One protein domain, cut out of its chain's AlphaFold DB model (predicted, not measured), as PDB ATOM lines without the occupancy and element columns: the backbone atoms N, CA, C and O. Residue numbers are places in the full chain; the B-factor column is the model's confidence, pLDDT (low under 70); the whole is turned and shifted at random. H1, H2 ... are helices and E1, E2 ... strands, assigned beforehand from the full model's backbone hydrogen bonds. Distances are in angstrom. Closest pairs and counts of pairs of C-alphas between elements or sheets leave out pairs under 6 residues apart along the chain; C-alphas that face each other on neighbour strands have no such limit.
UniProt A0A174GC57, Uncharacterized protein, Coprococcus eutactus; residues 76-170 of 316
ATOM      1  N   LEU A  76     -91.028 -73.118-196.846       89.94
ATOM      2  CA  LEU A  76     -92.117 -74.003-196.433       89.94
ATOM      3  C   LEU A  76     -91.897 -75.370-197.086       89.94
ATOM      4  O   LEU A  76     -92.030 -75.498-198.304       89.94
ATOM      5  N   MET A  77     -91.550 -76.371-196.283       92.94
ATOM      6  CA  MET A  77     -91.207 -77.705-196.772       92.94
ATOM      7  C   MET A  77     -92.267 -78.736-196.391       92.94
ATOM      8  O   MET A  77     -92.931 -78.609-195.357       92.94
ATOM      9  N   LEU A  78     -92.367 -79.784-197.205       94.44
ATOM     10  CA  LEU A  78     -93.138 -80.989-196.915       94.44
ATOM     11  C   LEU A  78     -92.223 -82.212-197.080       94.44
ATOM     12  O   LEU A  78     -91.762 -82.503-198.179       94.44
ATOM     13  N   HIS A  79     -91.919 -82.900-195.980       92.75
ATOM     14  CA  HIS A  79     -91.045 -84.082-195.938       92.75
ATOM     15  C   HIS A  79     -91.870 -85.363-195.831       92.75
ATOM     16  O   HIS A  79     -93.036 -85.304-195.452       92.75
ATOM     17  N   TYR A  80     -91.266 -86.515-196.141       92.44
ATOM     18  CA  TYR A  80     -91.926 -87.831-196.105       92.44
ATOM     19  C   TYR A  80     -93.291 -87.803-196.806       92.44
ATOM     20  O   TYR A  80     -94.321 -88.150-196.231       92.44
ATOM     21  N   TRP A  81     -93.299 -87.254-198.019       95.38
ATOM     22  CA  TRP A  81     -94.499 -86.720-198.647       95.38
ATOM     23  C   TRP A  81     -95.021 -87.602-199.780       95.38
ATOM     24  O   TRP A  81     -94.263 -88.320-200.428       95.38
ATOM     25  N   TYR A  82     -96.313 -87.483-200.066       97.12
ATOM     26  CA  TYR A  82     -96.936 -87.956-201.305       97.12
ATOM     27  C   TYR A  82     -98.074 -87.007-201.703       97.12
ATOM     28  O   TYR A  82     -98.539 -86.201-200.898       97.12
ATOM     29  N   VAL A  83     -98.523 -87.073-202.951       97.56
ATOM     30  CA  VAL A  83     -99.672 -86.322-203.460       97.56
ATOM     31  C   VAL A  83    -100.762 -87.303-203.860       97.56
ATOM     32  O   VAL A  83    -100.611 -88.069-204.814       97.56
ATOM     33  N   GLU A  84    -101.862 -87.259-203.118       96.69
ATOM     34  CA  GLU A  84    -103.079 -88.006-203.398       96.69
ATOM     35  C   GLU A  84    -103.855 -87.340-204.536       96.69
ATOM     36  O   GLU A  84    -103.879 -86.114-204.680       96.69
ATOM     37  N   SER A  85    -104.547 -88.158-205.323       94.50
ATOM     38  CA  SER A  85    -105.550 -87.703-206.274       94.50
ATOM     39  C   SER A  85    -106.877 -88.410-206.021       94.50
ATOM     40  O   SER A  85    -106.964 -89.628-206.168       94.50
ATOM     41  N   PHE A  86    -107.941 -87.646-205.802       92.44
ATOM     42  CA  PHE A  86    -109.281 -88.167-205.531       92.44
ATOM     43  C   PHE A  86    -110.349 -87.459-206.373       92.44
ATOM     44  O   PHE A  86    -110.108 -86.417-206.982       92.44
ATOM     45  N   VAL A  87    -111.548 -88.044-206.438       92.00
ATOM     46  CA  VAL A  87    -112.693 -87.475-207.165       92.00
ATOM     47  C   VAL A  87    -113.770 -87.064-206.169       92.00
ATOM     48  O   VAL A  87    -114.231 -87.888-205.382       92.00
ATOM     49  N   SER A  88    -114.198 -85.806-206.235       89.56
ATOM     50  CA  SER A  88    -115.306 -85.257-205.449       89.56
ATOM     51  C   SER A  88    -116.255 -84.523-206.389       89.56
ATOM     52  O   SER A  88    -115.809 -83.814-207.279       89.56
ATOM     53  N   ASP A  89    -117.565 -84.730-206.251       89.25
ATOM     54  CA  ASP A  89    -118.591 -84.097-207.104       89.25
ATOM     55  C   ASP A  89    -118.351 -84.212-208.629       89.25
ATOM     56  O   ASP A  89    -118.809 -83.391-209.419       89.25
ATOM     57  N   GLY A  90    -117.661 -85.275-209.060       88.38
ATOM     58  CA  GLY A  90    -117.334 -85.530-210.467       88.38
ATOM     59  C   GLY A  90    -116.102 -84.783-210.991       88.38
ATOM     60  O   GLY A  90    -115.740 -84.973-212.152       88.38
ATOM     61  N   GLU A  91    -115.435 -83.992-210.152       91.00
ATOM     62  CA  GLU A  91    -114.174 -83.319-210.461       91.00
ATOM     63  C   GLU A  91    -112.996 -84.004-209.761       91.00
ATOM     64  O   GLU A  91    -113.129 -84.577-208.677       91.00
ATOM     65  N   ARG A  92    -111.829 -83.971-210.410       90.69
ATOM     66  CA  ARG A  92    -110.588 -84.539-209.880       90.69
ATOM     67  C   ARG A  92    -109.845 -83.469-209.085       90.69
ATOM     68  O   ARG A  92    -109.558 -82.402-209.619       90.69
ATOM     69  N   TYR A  93    -109.498 -83.794-207.847       94.44
ATOM     70  CA  TYR A  93    -108.754 -82.943-206.926       94.44
ATOM     71  C   TYR A  93    -107.472 -83.641-206.480       94.44
ATOM     72  O   TYR A  93    -107.361 -84.867-206.534       94.44
ATOM     73  N   GLN A  94    -106.502 -82.844-206.048       96.25
ATOM     74  CA  GLN A  94    -105.208 -83.308-205.562       96.25
ATOM     75  C   GLN A  94    -104.910 -82.673-204.204       96.25
ATOM     76  O   GLN A  94    -105.249 -81.506-203.980       96.25
ATOM     77  N   MET A  95    -104.278 -83.427-203.308       96.44
ATOM     78  CA  MET A  95    -103.839 -82.969-201.985       96.44
ATOM     79  C   MET A  95    -102.451 -83.526-201.681       96.44
ATOM     80  O   MET A  95    -102.180 -84.696-201.928       96.44
ATOM     81  N   GLY A  96    -101.559 -82.680-201.166       96.69
ATOM     82  CA  GLY A  96    -100.263 -83.114-200.657       96.69
ATOM     83  C   GLY A  96    -100.392 -83.607-199.221       96.69
ATOM     84  O   GLY A  96    -101.130 -83.025-198.430       96.69
ATOM     85  N   HIS A  97     -99.652 -84.647-198.873       97.00
ATOM     86  CA  HIS A  97     -99.554 -85.218-197.535       97.00
ATOM     87  C   HIS A  97     -98.086 -85.268-197.141       97.00
ATOM     88  O   HIS A  97     -97.239 -85.501-197.999       97.00
ATOM     89  N   GLY A  98     -97.780 -85.044-195.867       94.06
ATOM     90  CA  GLY A  98     -96.413 -85.146-195.368       94.06
ATOM     91  C   GLY A  98     -96.185 -84.373-194.077       94.06
ATOM     92  O   GLY A  98     -97.102 -83.779-193.506       94.06
ATOM     93  N   VAL A  99     -94.933 -84.356-193.638       90.44
ATOM     94  CA  VAL A  99     -94.474 -83.630-192.456       90.44
ATOM     95  C   VAL A  99     -94.120 -82.196-192.833       90.44
ATOM     96  O   VAL A  99     -93.189 -81.950-193.603       90.44
ATOM     97  N   VAL A 100     -94.869 -81.233-192.300       88.62
ATOM     98  CA  VAL A 100     -94.677 -79.817-192.617       88.62
ATOM     99  C   VAL A 100     -93.585 -79.200-191.766       88.62
ATOM    100  O   VAL A 100     -93.463 -79.487-190.574       88.62
ATOM    101  N   THR A 101     -92.843 -78.282-192.374       85.62
ATOM    102  CA  THR A 101     -91.948 -77.394-191.638       85.62
ATOM    103  C   THR A 101     -91.821 -76.008-192.272       85.62
ATOM    104  O   THR A 101     -92.116 -75.839-193.455       85.62
ATOM    105  N   GLY A 102     -91.434 -74.997-191.492       79.62
ATOM    106  CA  GLY A 102     -91.379 -73.597-191.928       79.62
ATOM    107  C   GLY A 102     -92.764 -72.943-192.057       79.62
ATOM    108  O   GLY A 102     -92.911 -71.870-192.649       79.62
ATOM    109  N   HIS A 103     -93.813 -73.577-191.520       82.12
ATOM    110  CA  HIS A 103     -95.185 -73.084-191.621       82.12
ATOM    111  C   HIS A 103     -95.496 -72.040-190.540       82.12
ATOM    112  O   HIS A 103     -95.285 -72.252-189.354       82.12
ATOM    113  N   GLN A 104     -96.113 -70.917-190.918       73.56
ATOM    114  CA  GLN A 104     -96.326 -69.775-190.007       73.56
ATOM    115  C   GLN A 104     -97.246 -70.046-188.802       73.56
ATOM    116  O   GLN A 104     -97.320 -69.229-187.882       73.56
ATOM    117  N   ARG A 105     -98.035 -71.124-188.850       72.56
ATOM    118  CA  ARG A 105     -99.079 -71.440-187.854       72.56
ATOM    119  C   ARG A 105     -99.004 -72.848-187.281       72.56
ATOM    120  O   ARG A 105     -99.736 -73.128-186.337       72.56
ATOM    121  N   LEU A 106     -98.230 -73.727-187.906       75.12
ATOM    122  CA  LEU A 106     -98.163 -75.137-187.537       75.12
ATOM    123  C   LEU A 106     -96.767 -75.395-187.000       75.12
ATOM    124  O   LEU A 106     -95.815 -74.791-187.485       75.12
ATOM    125  N   THR A 107     -96.672 -76.248-185.990       71.06
ATOM    126  CA  THR A 107     -95.383 -76.654-185.441       71.06
ATOM    127  C   THR A 107     -94.652 -77.502-186.475       71.06
ATOM    128  O   THR A 107     -95.261 -78.363-187.115       71.06
ATOM    129  N   ASP A 108     -93.356 -77.264-186.634       76.88
ATOM    130  CA  ASP A 108     -92.492 -78.127-187.435       76.88
ATOM    131  C   ASP A 108     -92.566 -79.578-186.941       76.88
ATOM    132  O   ASP A 108     -92.746 -79.828-185.749       76.88
ATOM    133  N   GLY A 109     -92.483 -80.534-187.866       75.31
ATOM    134  CA  GLY A 109     -92.627 -81.954-187.540       75.31
ATOM    135  C   GLY A 109     -94.082 -82.438-187.505       75.31
ATOM    136  O   GLY A 109     -94.325 -83.621-187.308       75.31
ATOM    137  N   THR A 110     -95.067 -81.560-187.740       80.50
ATOM    138  CA  THR A 110     -96.485 -81.958-187.778       80.50
ATOM    139  C   THR A 110     -96.832 -82.633-189.105       80.50
ATOM    140  O   THR A 110     -96.629 -82.050-190.172       80.50
ATOM    141  N   TRP A 111     -97.445 -83.817-189.057       87.56
ATOM    142  CA  TRP A 111     -98.065 -84.424-190.236       87.56
ATOM    143  C   TRP A 111     -99.327 -83.663-190.660       87.56
ATOM    144  O   TRP A 111    -100.222 -83.416-189.847       87.56
ATOM    145  N   ILE A 112     -99.432 -83.311-191.940       92.12
ATOM    146  CA  ILE A 112    -100.571 -82.578-192.499       92.12
ATOM    147  C   ILE A 112    -101.061 -83.193-193.808       92.12
ATOM    148  O   ILE A 112    -100.351 -83.930-194.486       92.12
ATOM    149  N   HIS A 113    -102.267 -82.787-194.192       93.56
ATOM    150  CA  HIS A 113    -102.681 -82.723-195.587       93.56
ATOM    151  C   HIS A 113    -102.830 -81.250-195.982       93.56
ATOM    152  O   HIS A 113    -103.257 -80.413-195.178       93.56
ATOM    153  N   THR A 114    -102.450 -80.906-197.206       94.44
ATOM    154  CA  THR A 114    -102.591 -79.548-197.728       94.44
ATOM    155  C   THR A 114    -104.044 -79.264-198.112       94.44
ATOM    156  O   THR A 114    -104.871 -80.164-198.251       94.44
ATOM    157  N   SER A 115    -104.367 -77.993-198.363       93.12
ATOM    158  CA  SER A 115    -105.545 -77.675-199.177       93.12
ATOM    159  C   SER A 115    -105.374 -78.195-200.612       93.12
ATOM    160  O   SER A 115    -104.277 -78.614-200.988       93.12
ATOM    161  N   VAL A 116    -106.431 -78.088-201.426       95.62
ATOM    162  CA  VAL A 116    -106.405 -78.462-202.848       95.62
ATOM    163  C   VAL A 116    -105.179 -77.871-203.551       95.62
ATOM    164  O   VAL A 116    -104.876 -76.679-203.416       95.62
ATOM    165  N   VAL A 117    -104.477 -78.740-204.271       96.62
ATOM    166  CA  VAL A 117    -103.323 -78.397-205.097       96.62
ATOM    167  C   VAL A 117    -103.807 -77.730-206.381       96.62
ATOM    168  O   VAL A 117    -104.693 -78.237-207.066       96.62
ATOM    169  N   ASN A 118    -103.221 -76.576-206.686       95.69
ATOM    170  CA  ASN A 118    -103.488 -75.803-207.896       95.69
ATOM    171  C   ASN A 118    -102.483 -76.113-209.009       95.69
ATOM    172  O   ASN A 118    -102.847 -76.056-210.180       95.69
ATOM    173  N   ASP A 119    -101.225 -76.374-208.648       95.88
ATOM    174  CA  ASP A 119    -100.135 -76.616-209.595       95.88
ATOM    175  C   ASP A 119     -99.037 -77.482-208.965       95.88
ATOM    176  O   ASP A 119     -98.790 -77.404-207.755       95.88
ATOM    177  N   ILE A 120     -98.383 -78.292-209.799       96.31
ATOM    178  CA  ILE A 120     -97.250 -79.143-209.436       96.31
ATOM    179  C   ILE A 120     -96.176 -78.990-210.509       96.31
ATOM    180  O   ILE A 120     -96.447 -79.199-211.692       96.31
ATOM    181  N   HIS A 121     -94.939 -78.719-210.097       95.69
ATOM    182  CA  HIS A 121     -93.785 -78.782-210.989       95.69
ATOM    183  C   HIS A 121     -92.574 -79.410-210.306       95.69
ATOM    184  O   HIS A 121     -92.406 -79.324-209.093       95.69
ATOM    185  N   VAL A 122     -91.724 -80.052-211.102       96.44
ATOM    186  CA  VAL A 122     -90.462 -80.631-210.635       96.44
ATOM    187  C   VAL A 122     -89.361 -79.600-210.854       96.44
ATOM    188  O   VAL A 122     -89.128 -79.186-211.991       96.44
ATOM    189  N   ASP A 123     -88.675 -79.203-209.786       95.19
ATOM    190  CA  ASP A 123     -87.444 -78.423-209.864       95.19
ATOM    191  C   ASP A 123     -86.253 -79.383-209.795       95.19
ATOM    192  O   ASP A 123     -85.873 -79.900-208.742       95.19
ATOM    193  N   THR A 124     -85.665 -79.655-210.957       87.94
ATOM    194  CA  THR A 124     -84.525 -80.568-211.069       87.94
ATOM    195  C   THR A 124     -83.218 -79.977-210.551       87.94
ATOM    196  O   THR A 124     -82.308 -80.746-210.257       87.94
ATOM    197  N   GLU A 125     -83.088 -78.647-210.480       91.69
ATOM    198  CA  GLU A 125     -81.881 -77.995-209.954       91.69
ATOM    199  C   GLU A 125     -81.868 -78.041-208.426       91.69
ATOM    200  O   GLU A 125     -80.833 -78.337-207.830       91.69
ATOM    201  N   ALA A 126     -83.025 -77.806-207.801       90.94
ATOM    202  CA  ALA A 126     -83.205 -77.908-206.354       90.94
ATOM    203  C   ALA A 126     -83.532 -79.335-205.861       90.94
ATOM    204  O   ALA A 126     -83.635 -79.552-204.657       90.94
ATOM    205  N   GLU A 127     -83.669 -80.304-206.773       93.75
ATOM    206  CA  GLU A 127     -84.017 -81.708-206.494       93.75
ATOM    207  C   GLU A 127     -85.298 -81.876-205.648       93.75
ATOM    208  O   GLU A 127     -85.385 -82.710-204.740       93.75
ATOM    209  N   GLU A 128     -86.332 -81.102-205.976       95.50
ATOM    210  CA  GLU A 128     -87.599 -81.055-205.244       95.50
ATOM    211  C   GLU A 128     -88.821 -81.073-206.174       95.50
ATOM    212  O   GLU A 128     -88.771 -80.661-207.334       95.50
ATOM    213  N   LEU A 129     -89.947 -81.546-205.646       97.00
ATOM    214  CA  LEU A 129     -91.267 -81.288-206.201       97.00
ATOM    215  C   LEU A 129     -91.832 -80.035-205.530       97.00
ATOM    216  O   LEU A 129     -91.847 -79.935-204.305       97.00
ATOM    217  N   VAL A 130     -92.332 -79.092-206.312       97.31
ATOM    218  CA  VAL A 130     -92.982 -77.887-205.804       97.31
ATOM    219  C   VAL A 130     -94.488 -78.031-205.966       97.31
ATOM    220  O   VAL A 130     -94.999 -78.194-207.076       97.31
ATOM    221  N   VAL A 131     -95.200 -77.962-204.845       97.31
ATOM    222  CA  VAL A 131     -96.655 -78.103-204.761       97.31
ATOM    223  C   VAL A 131     -97.259 -76.756-204.384       97.31
ATOM    224  O   VAL A 131     -97.084 -76.259-203.269       97.31
ATOM    225  N   THR A 132     -98.003 -76.158-205.308       97.06
ATOM    226  CA  THR A 132     -98.651 -74.862-205.096       97.06
ATOM    227  C   THR A 132    -100.119 -75.054-204.758       97.06
ATOM    228  O   THR A 132    -100.870 -75.699-205.484       97.06
ATOM    229  N   THR A 133    -100.553 -74.439-203.665       95.19
ATOM    230  CA  THR A 133    -101.957 -74.367-203.241       95.19
ATOM    231  C   THR A 133    -102.470 -72.930-203.353       95.19
ATOM    232  O   THR A 133    -101.784 -72.052-203.873       95.19
ATOM    233  N   MET A 134    -103.677 -72.644-202.855       91.69
ATOM    234  CA  MET A 134    -104.229 -71.284-202.882       91.69
ATOM    235  C   MET A 134    -103.372 -70.261-202.116       91.69
ATOM    236  O   MET A 134    -103.283 -69.114-202.542       91.69
ATOM    237  N   ASN A 135    -102.778 -70.657-200.986       88.50
ATOM    238  CA  ASN A 135    -102.125 -69.722-200.058       88.50
ATOM    239  C   ASN A 135    -100.658 -70.058-199.762       88.50
ATOM    240  O   ASN A 135     -99.985 -69.275-199.096       88.50
ATOM    241  N   SER A 136    -100.178 -71.210-200.228       92.75
ATOM    242  CA  SER A 136     -98.889 -71.768-199.825       92.75
ATOM    243  C   SER A 136     -98.204 -72.457-200.996       92.75
ATOM    244  O   SER A 136     -98.864 -73.137-201.786       92.75
ATOM    245  N   VAL A 137     -96.883 -72.322-201.053       95.31
ATOM    246  CA  VAL A 137     -95.998 -73.087-201.934       95.31
ATOM    247  C   VAL A 137     -95.187 -74.015-201.043       95.31
ATOM    248  O   VAL A 137     -94.435 -73.543-200.193       95.31
ATOM    249  N   TYR A 138     -95.406 -75.315-201.192       95.94
ATOM    250  CA  TYR A 138     -94.688 -76.352-200.467       95.94
ATOM    251  C   TYR A 138     -93.568 -76.882-201.343       95.94
ATOM    252  O   TYR A 138     -93.775 -77.162-202.524       95.94
ATOM    253  N   HIS A 139     -92.399 -77.038-200.747       95.75
ATOM    254  CA  HIS A 139     -91.237 -77.593-201.410       95.75
ATOM    255  C   HIS A 139     -90.911 -78.953-200.813       95.75
ATOM    256  O   HIS A 139     -90.707 -79.099-199.606       95.75
ATOM    257  N   CYS A 140     -90.925 -79.961-201.668       95.56
ATOM    258  CA  CYS A 140     -90.985 -81.351-201.267       95.56
ATOM    259  C   CYS A 140     -89.732 -82.062-201.800       95.56
ATOM    260  O   CYS A 140     -89.686 -82.396-202.987       95.56
ATOM    261  N   PRO A 141     -88.685 -82.283-200.984       93.38
ATOM    262  CA  PRO A 141     -87.442 -82.869-201.480       93.38
ATOM    263  C   PRO A 141     -87.686 -84.270-202.042       93.38
ATOM    264  O   PRO A 141     -88.311 -85.105-201.383       93.38
ATOM    265  N   LEU A 142     -87.180 -84.560-203.242       94.50
ATOM    266  CA  LEU A 142     -87.455 -85.827-203.934       94.50
ATOM    267  C   LEU A 142     -86.888 -87.041-203.184       94.50
ATOM    268  O   LEU A 142     -87.468 -88.125-203.234       94.50
ATOM    269  N   ALA A 143     -85.796 -86.846-202.439       91.31
ATOM    270  CA  ALA A 143     -85.205 -87.870-201.579       91.31
ATOM    271  C   ALA A 143     -86.153 -88.347-200.463       91.31
ATOM    272  O   ALA A 143     -86.016 -89.478-200.010       91.31
ATOM    273  N   TYR A 144     -87.123 -87.517-200.061       91.50
ATOM    274  CA  TYR A 144     -88.097 -87.803-199.006       91.50
ATOM    275  C   TYR A 144     -89.511 -88.077-199.548       91.50
ATOM    276  O   TYR A 144     -90.485 -87.945-198.811       91.50
ATOM    277  N   CYS A 145     -89.659 -88.438-200.824       94.31
ATOM    278  CA  CYS A 145     -90.943 -88.915-201.340       94.31
ATOM    279  C   CYS A 145     -91.273 -90.298-200.749       94.31
ATOM    280  O   CYS A 145     -90.449 -91.216-200.784       94.31
ATOM    281  N   ASP A 146     -92.504 -90.481-200.277       93.38
ATOM    282  CA  ASP A 146     -93.062 -91.789-199.943       93.38
ATOM    283  C   ASP A 146     -93.465 -92.511-201.233       93.38
ATOM    284  O   ASP A 146     -94.603 -92.471-201.704       93.38
ATOM    285  N   TRP A 147     -92.475 -93.154-201.848       93.81
ATOM    286  CA  TRP A 147     -92.639 -93.846-203.123       93.81
ATOM    287  C   TRP A 147     -93.613 -95.021-203.069       93.81
ATOM    288  O   TRP A 147     -94.048 -95.467-204.129       93.81
ATOM    289  N   GLU A 148     -93.903 -95.587-201.896       92.62
ATOM    290  CA  GLU A 148     -94.838 -96.707-201.788       92.62
ATOM    291  C   GLU A 148     -96.274 -96.202-201.904       92.62
ATOM    292  O   GLU A 148     -96.992 -96.674-202.787       92.62
ATOM    293  N   HIS A 149     -96.646 -95.174-201.135       94.12
ATOM    294  CA  HIS A 149     -97.960 -94.533-201.258       94.12
ATOM    295  C   HIS A 149     -98.121 -93.800-202.594       94.12
ATOM    296  O   HIS A 149     -99.165 -93.894-203.240       94.12
ATOM    297  N   GLN A 150     -97.072 -93.130-203.082       96.38
ATOM    298  CA  GLN A 150     -97.144 -92.398-204.348       96.38
ATOM    299  C   GLN A 150     -97.397 -93.309-205.563       96.38
ATOM    300  O   GLN A 150     -97.908 -92.837-206.578       96.38
ATOM    301  N   ASN A 151     -97.111 -94.617-205.476       95.25
ATOM    302  CA  ASN A 151     -97.411 -95.561-206.562       95.25
ATOM    303  C   ASN A 151     -98.899 -95.626-206.911       95.25
ATOM    304  O   ASN A 151     -99.229 -95.894-208.067       95.25
ATOM    305  N   GLU A 152     -99.780 -95.383-205.941       95.50
ATOM    306  CA  GLU A 152    -101.232 -95.371-206.143       95.50
ATOM    307  C   GLU A 152    -101.689 -94.178-206.997       95.50
ATOM    308  O   GLU A 152    -102.714 -94.255-207.674       95.50
ATOM    309  N   TYR A 153    -100.886 -93.111-207.030       95.25
ATOM    310  CA  TYR A 153    -101.170 -91.838-207.700       95.25
ATOM    311  C   TYR A 153    -100.011 -91.427-208.622       95.25
ATOM    312  O   TYR A 153     -99.638 -90.256-208.705       95.25
ATOM    313  N   SER A 154     -99.388 -92.398-209.293       93.69
ATOM    314  CA  SER A 154     -98.178 -92.185-210.105       93.69
ATOM    315  C   SER A 154     -98.370 -91.209-211.268       93.69
ATOM    316  O   SER A 154     -97.404 -90.623-211.747       93.69
ATOM    317  N   ASP A 155     -99.611 -90.993-211.706       92.88
ATOM    318  CA  ASP A 155     -99.956 -90.074-212.788       92.88
ATOM    319  C   ASP A 155    -100.009 -88.598-212.359       92.88
ATOM    320  O   ASP A 155    -100.122 -87.719-213.212       92.88
ATOM    321  N   VAL A 156     -99.920 -88.315-211.055       93.88
ATOM    322  CA  VAL A 156     -99.919 -86.950-210.507       93.88
ATOM    323  C   VAL A 156     -98.572 -86.253-210.709       93.88
ATOM    324  O   VAL A 156     -98.537 -85.042-210.921       93.88
ATOM    325  N   ILE A 157     -97.465 -87.000-210.654       93.62
ATOM    326  CA  ILE A 157     -96.111 -86.443-210.704       93.62
ATOM    327  C   ILE A 157     -95.536 -86.574-212.126       93.62
ATOM    328  O   ILE A 157     -95.454 -87.687-212.652       93.62
ATOM    329  N   PRO A 158     -95.077 -85.474-212.750       91.69
ATOM    330  CA  PRO A 158     -94.366 -85.534-214.025       91.69
ATOM    331  C   PRO A 158     -93.104 -86.405-213.946       91.69
ATOM    332  O   PRO A 158     -92.372 -86.353-212.962       91.69
ATOM    333  N   ASP A 159     -92.835 -87.192-214.990       92.88
ATOM    334  CA  ASP A 159     -91.642 -88.051-215.097       92.88
ATOM    335  C   ASP A 159     -91.443 -89.035-213.920       92.88
ATOM    336  O   ASP A 159     -90.316 -89.433-213.609       92.88
ATOM    337  N   TYR A 160     -92.546 -89.471-213.295       94.25
ATOM    338  CA  TYR A 160     -92.560 -90.281-212.071       94.25
ATOM    339  C   TYR A 160     -91.567 -91.450-212.064       94.25
ATOM    340  O   TYR A 160     -90.773 -91.576-211.136       94.25
ATOM    341  N   GLU A 161     -91.562 -92.288-213.103       95.00
ATOM    342  CA  GLU A 161     -90.683 -93.466-213.155       95.00
ATOM    343  C   GLU A 161     -89.193 -93.088-213.165       95.00
ATOM    344  O   GLU A 161     -88.380 -93.754-212.525       95.00
ATOM    345  N   VAL A 162     -88.824 -91.989-213.832       94.62
ATOM    346  CA  VAL A 162     -87.436 -91.498-213.864       94.62
ATOM    347  C   VAL A 162     -87.027 -90.991-212.484       94.62
ATOM    348  O   VAL A 162     -85.947 -91.331-211.994       94.62
ATOM    349  N   LEU A 163     -87.900 -90.218-211.835       94.75
ATOM    350  CA  LEU A 163     -87.658 -89.695-210.491       94.75
ATOM    351  C   LEU A 163     -87.557 -90.830-209.470       94.75
ATOM    352  O   LEU A 163     -86.588 -90.892-208.717       94.75
ATOM    353  N   LYS A 164     -88.486 -91.787-209.504       94.69
ATOM    354  CA  LYS A 164     -88.481 -92.958-208.625       94.69
ATOM    355  C   LYS A 164     -87.201 -93.770-208.782       94.69
ATOM    356  O   LYS A 164     -86.600 -94.150-207.783       94.69
ATOM    357  N   MET A 165     -86.746 -94.013-210.013       93.56
ATOM    358  CA  MET A 165     -85.482 -94.720-210.248       93.56
ATOM    359  C   MET A 165     -84.269 -93.978-209.672       93.56
ATOM    360  O   MET A 165     -83.325 -94.634-209.238       93.56
ATOM    361  N   LYS A 166     -84.276 -92.639-209.676       93.31
ATOM    362  CA  LYS A 166     -83.168 -91.824-209.156       93.31
ATOM    363  C   LYS A 166     -83.185 -91.708-207.628       93.31
ATOM    364  O   LYS A 166     -82.126 -91.791-207.017       93.31
ATOM    365  N   TYR A 167     -84.358 -91.503-207.030       92.00
ATOM    366  CA  TYR A 167     -84.483 -91.043-205.643       92.00
ATOM    367  C   TYR A 167     -85.061 -92.082-204.671       92.00
ATOM    368  O   TYR A 167     -84.965 -91.891-203.458       92.00
ATOM    369  N   LYS A 168     -85.644 -93.193-205.144       90.19
ATOM    370  CA  LYS A 168     -86.188 -94.219-204.243       90.19
ATOM    371  C   LYS A 168     -85.097 -94.811-203.349       90.19
ATOM    372  O   LYS A 168     -84.090 -95.317-203.837       90.19
ATOM    373  N   GLY A 169     -85.346 -94.796-202.039       82.31
ATOM    374  CA  GLY A 169     -84.428 -95.303-201.019       82.31
ATOM    375  C   GLY A 169     -83.268 -94.361-200.691       82.31
ATOM    376  O   GLY A 169     -82.403 -94.738-199.900       82.31
ATOM    377  N   MET A 170     -83.216 -93.156-201.280       82.19
ATOM    378  CA  MET A 170     -82.193 -92.168-200.931       82.19
ATOM    379  C   MET A 170     -82.303 -91.710-199.479       82.19
ATOM    380  O   MET A 170     -81.274 -91.569-198.842       82.19
TER     381      MET A 170
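What this domain is: This is residues 76 to 170 of the 316 residues of an uncharacterized protein of Coprococcus eutactus (UniProt A0A174GC57). Two three-stranded sheets, E1 E2 E3 and E4 E5 E6, lie face to face as a sandwich with their strands crossed, and the tip of the long hairpin E1 and E2, residues 87 to 92, sticks out. The short helix H1 packs beside strand E1, and H2 lies farther out, close to H1 and running the opposite way. The printed part has 95 residues, with six named strands, E1 to E6, followed by two named helices, H1 and H2; both sheets are antiparallel, in the orders E1 - E2 - E3 and E4 - E5 - E6, and the class is mixed, helices and strands. The whole is compact, with a radius of gyration of the C-alphas of 12.6 A and spans of 34 by 34 by 22 A.

Where its parts are: E1, residues 77 to 88, begins at C-alpha 77 (-91.207, -77.705, -196.772), is 26.7 A long and bends by 93 degrees at residue 80. E2, residues 91 to 101, is 29.7 A long and bends by 61 degrees at residue 98. E3 is residues 110 to 113. E4, residues 117 to 123, spans 16.6 A, E5, residues 128 to 133, 16.0 A, and E6, residues 137 to 141, 13.0 A. H1, residues 147 to 153, measures 9.9 A; H2, residues 160 to 167, measures 10.4 A and ends at C-alpha 167 (-84.483, -91.043, -205.643).

How they stand to each other: The sheet E1 E2 E3 is twisted and is a meander, each strand the antiparallel neighbour of the one before. N 84 and O 95 of E1 and E2 are 2.8 A apart, and N 112 and O 98 of E3 and E2 are 2.8 A apart, both within hydrogen-bond range. The sheet E4 E5 E6 is a second meander, with N 130 to O 121 at 2.8 A for E4 and E5 and N 131 to O 138 at 2.8 A for E5 and E6. The two sheets form a sandwich, two sheets face to face, with 8.9 A between the centres of the facing parts and the strands at 56 degrees. The closest C-alphas of E1 and E6 are those of Met 77 and His 139, 4.6 A apart; those of E2 and E4 are Gln 94 and Val 117, 5.3 A apart. H1 is on the sheet E1 E2 E3 at a height of 5.5 A, over none of its strands; its closest C-alpha pair with E1 is Gln 150 and Tyr 82, 5.4 A. H1 and H2 are close but not clearly touching, with C-alphas of Trp 147 and Lys 164 at 7.0 A, at a shallow tilt of 9 degrees, opposite ways. Every O i to N i+4 pair is within hydrogen-bond range in H2; in H1 1 of 3 is, beside 3 of 4 O i to N i+3 pairs.

The domain as a whole: The two C-alphas farthest apart, those of Asp 89 and Met 170, are 37.8 A apart. The printed part has no cut, and no link is long. The mean pLDDT of the printed part is 91.8, and no printed residue is under 70.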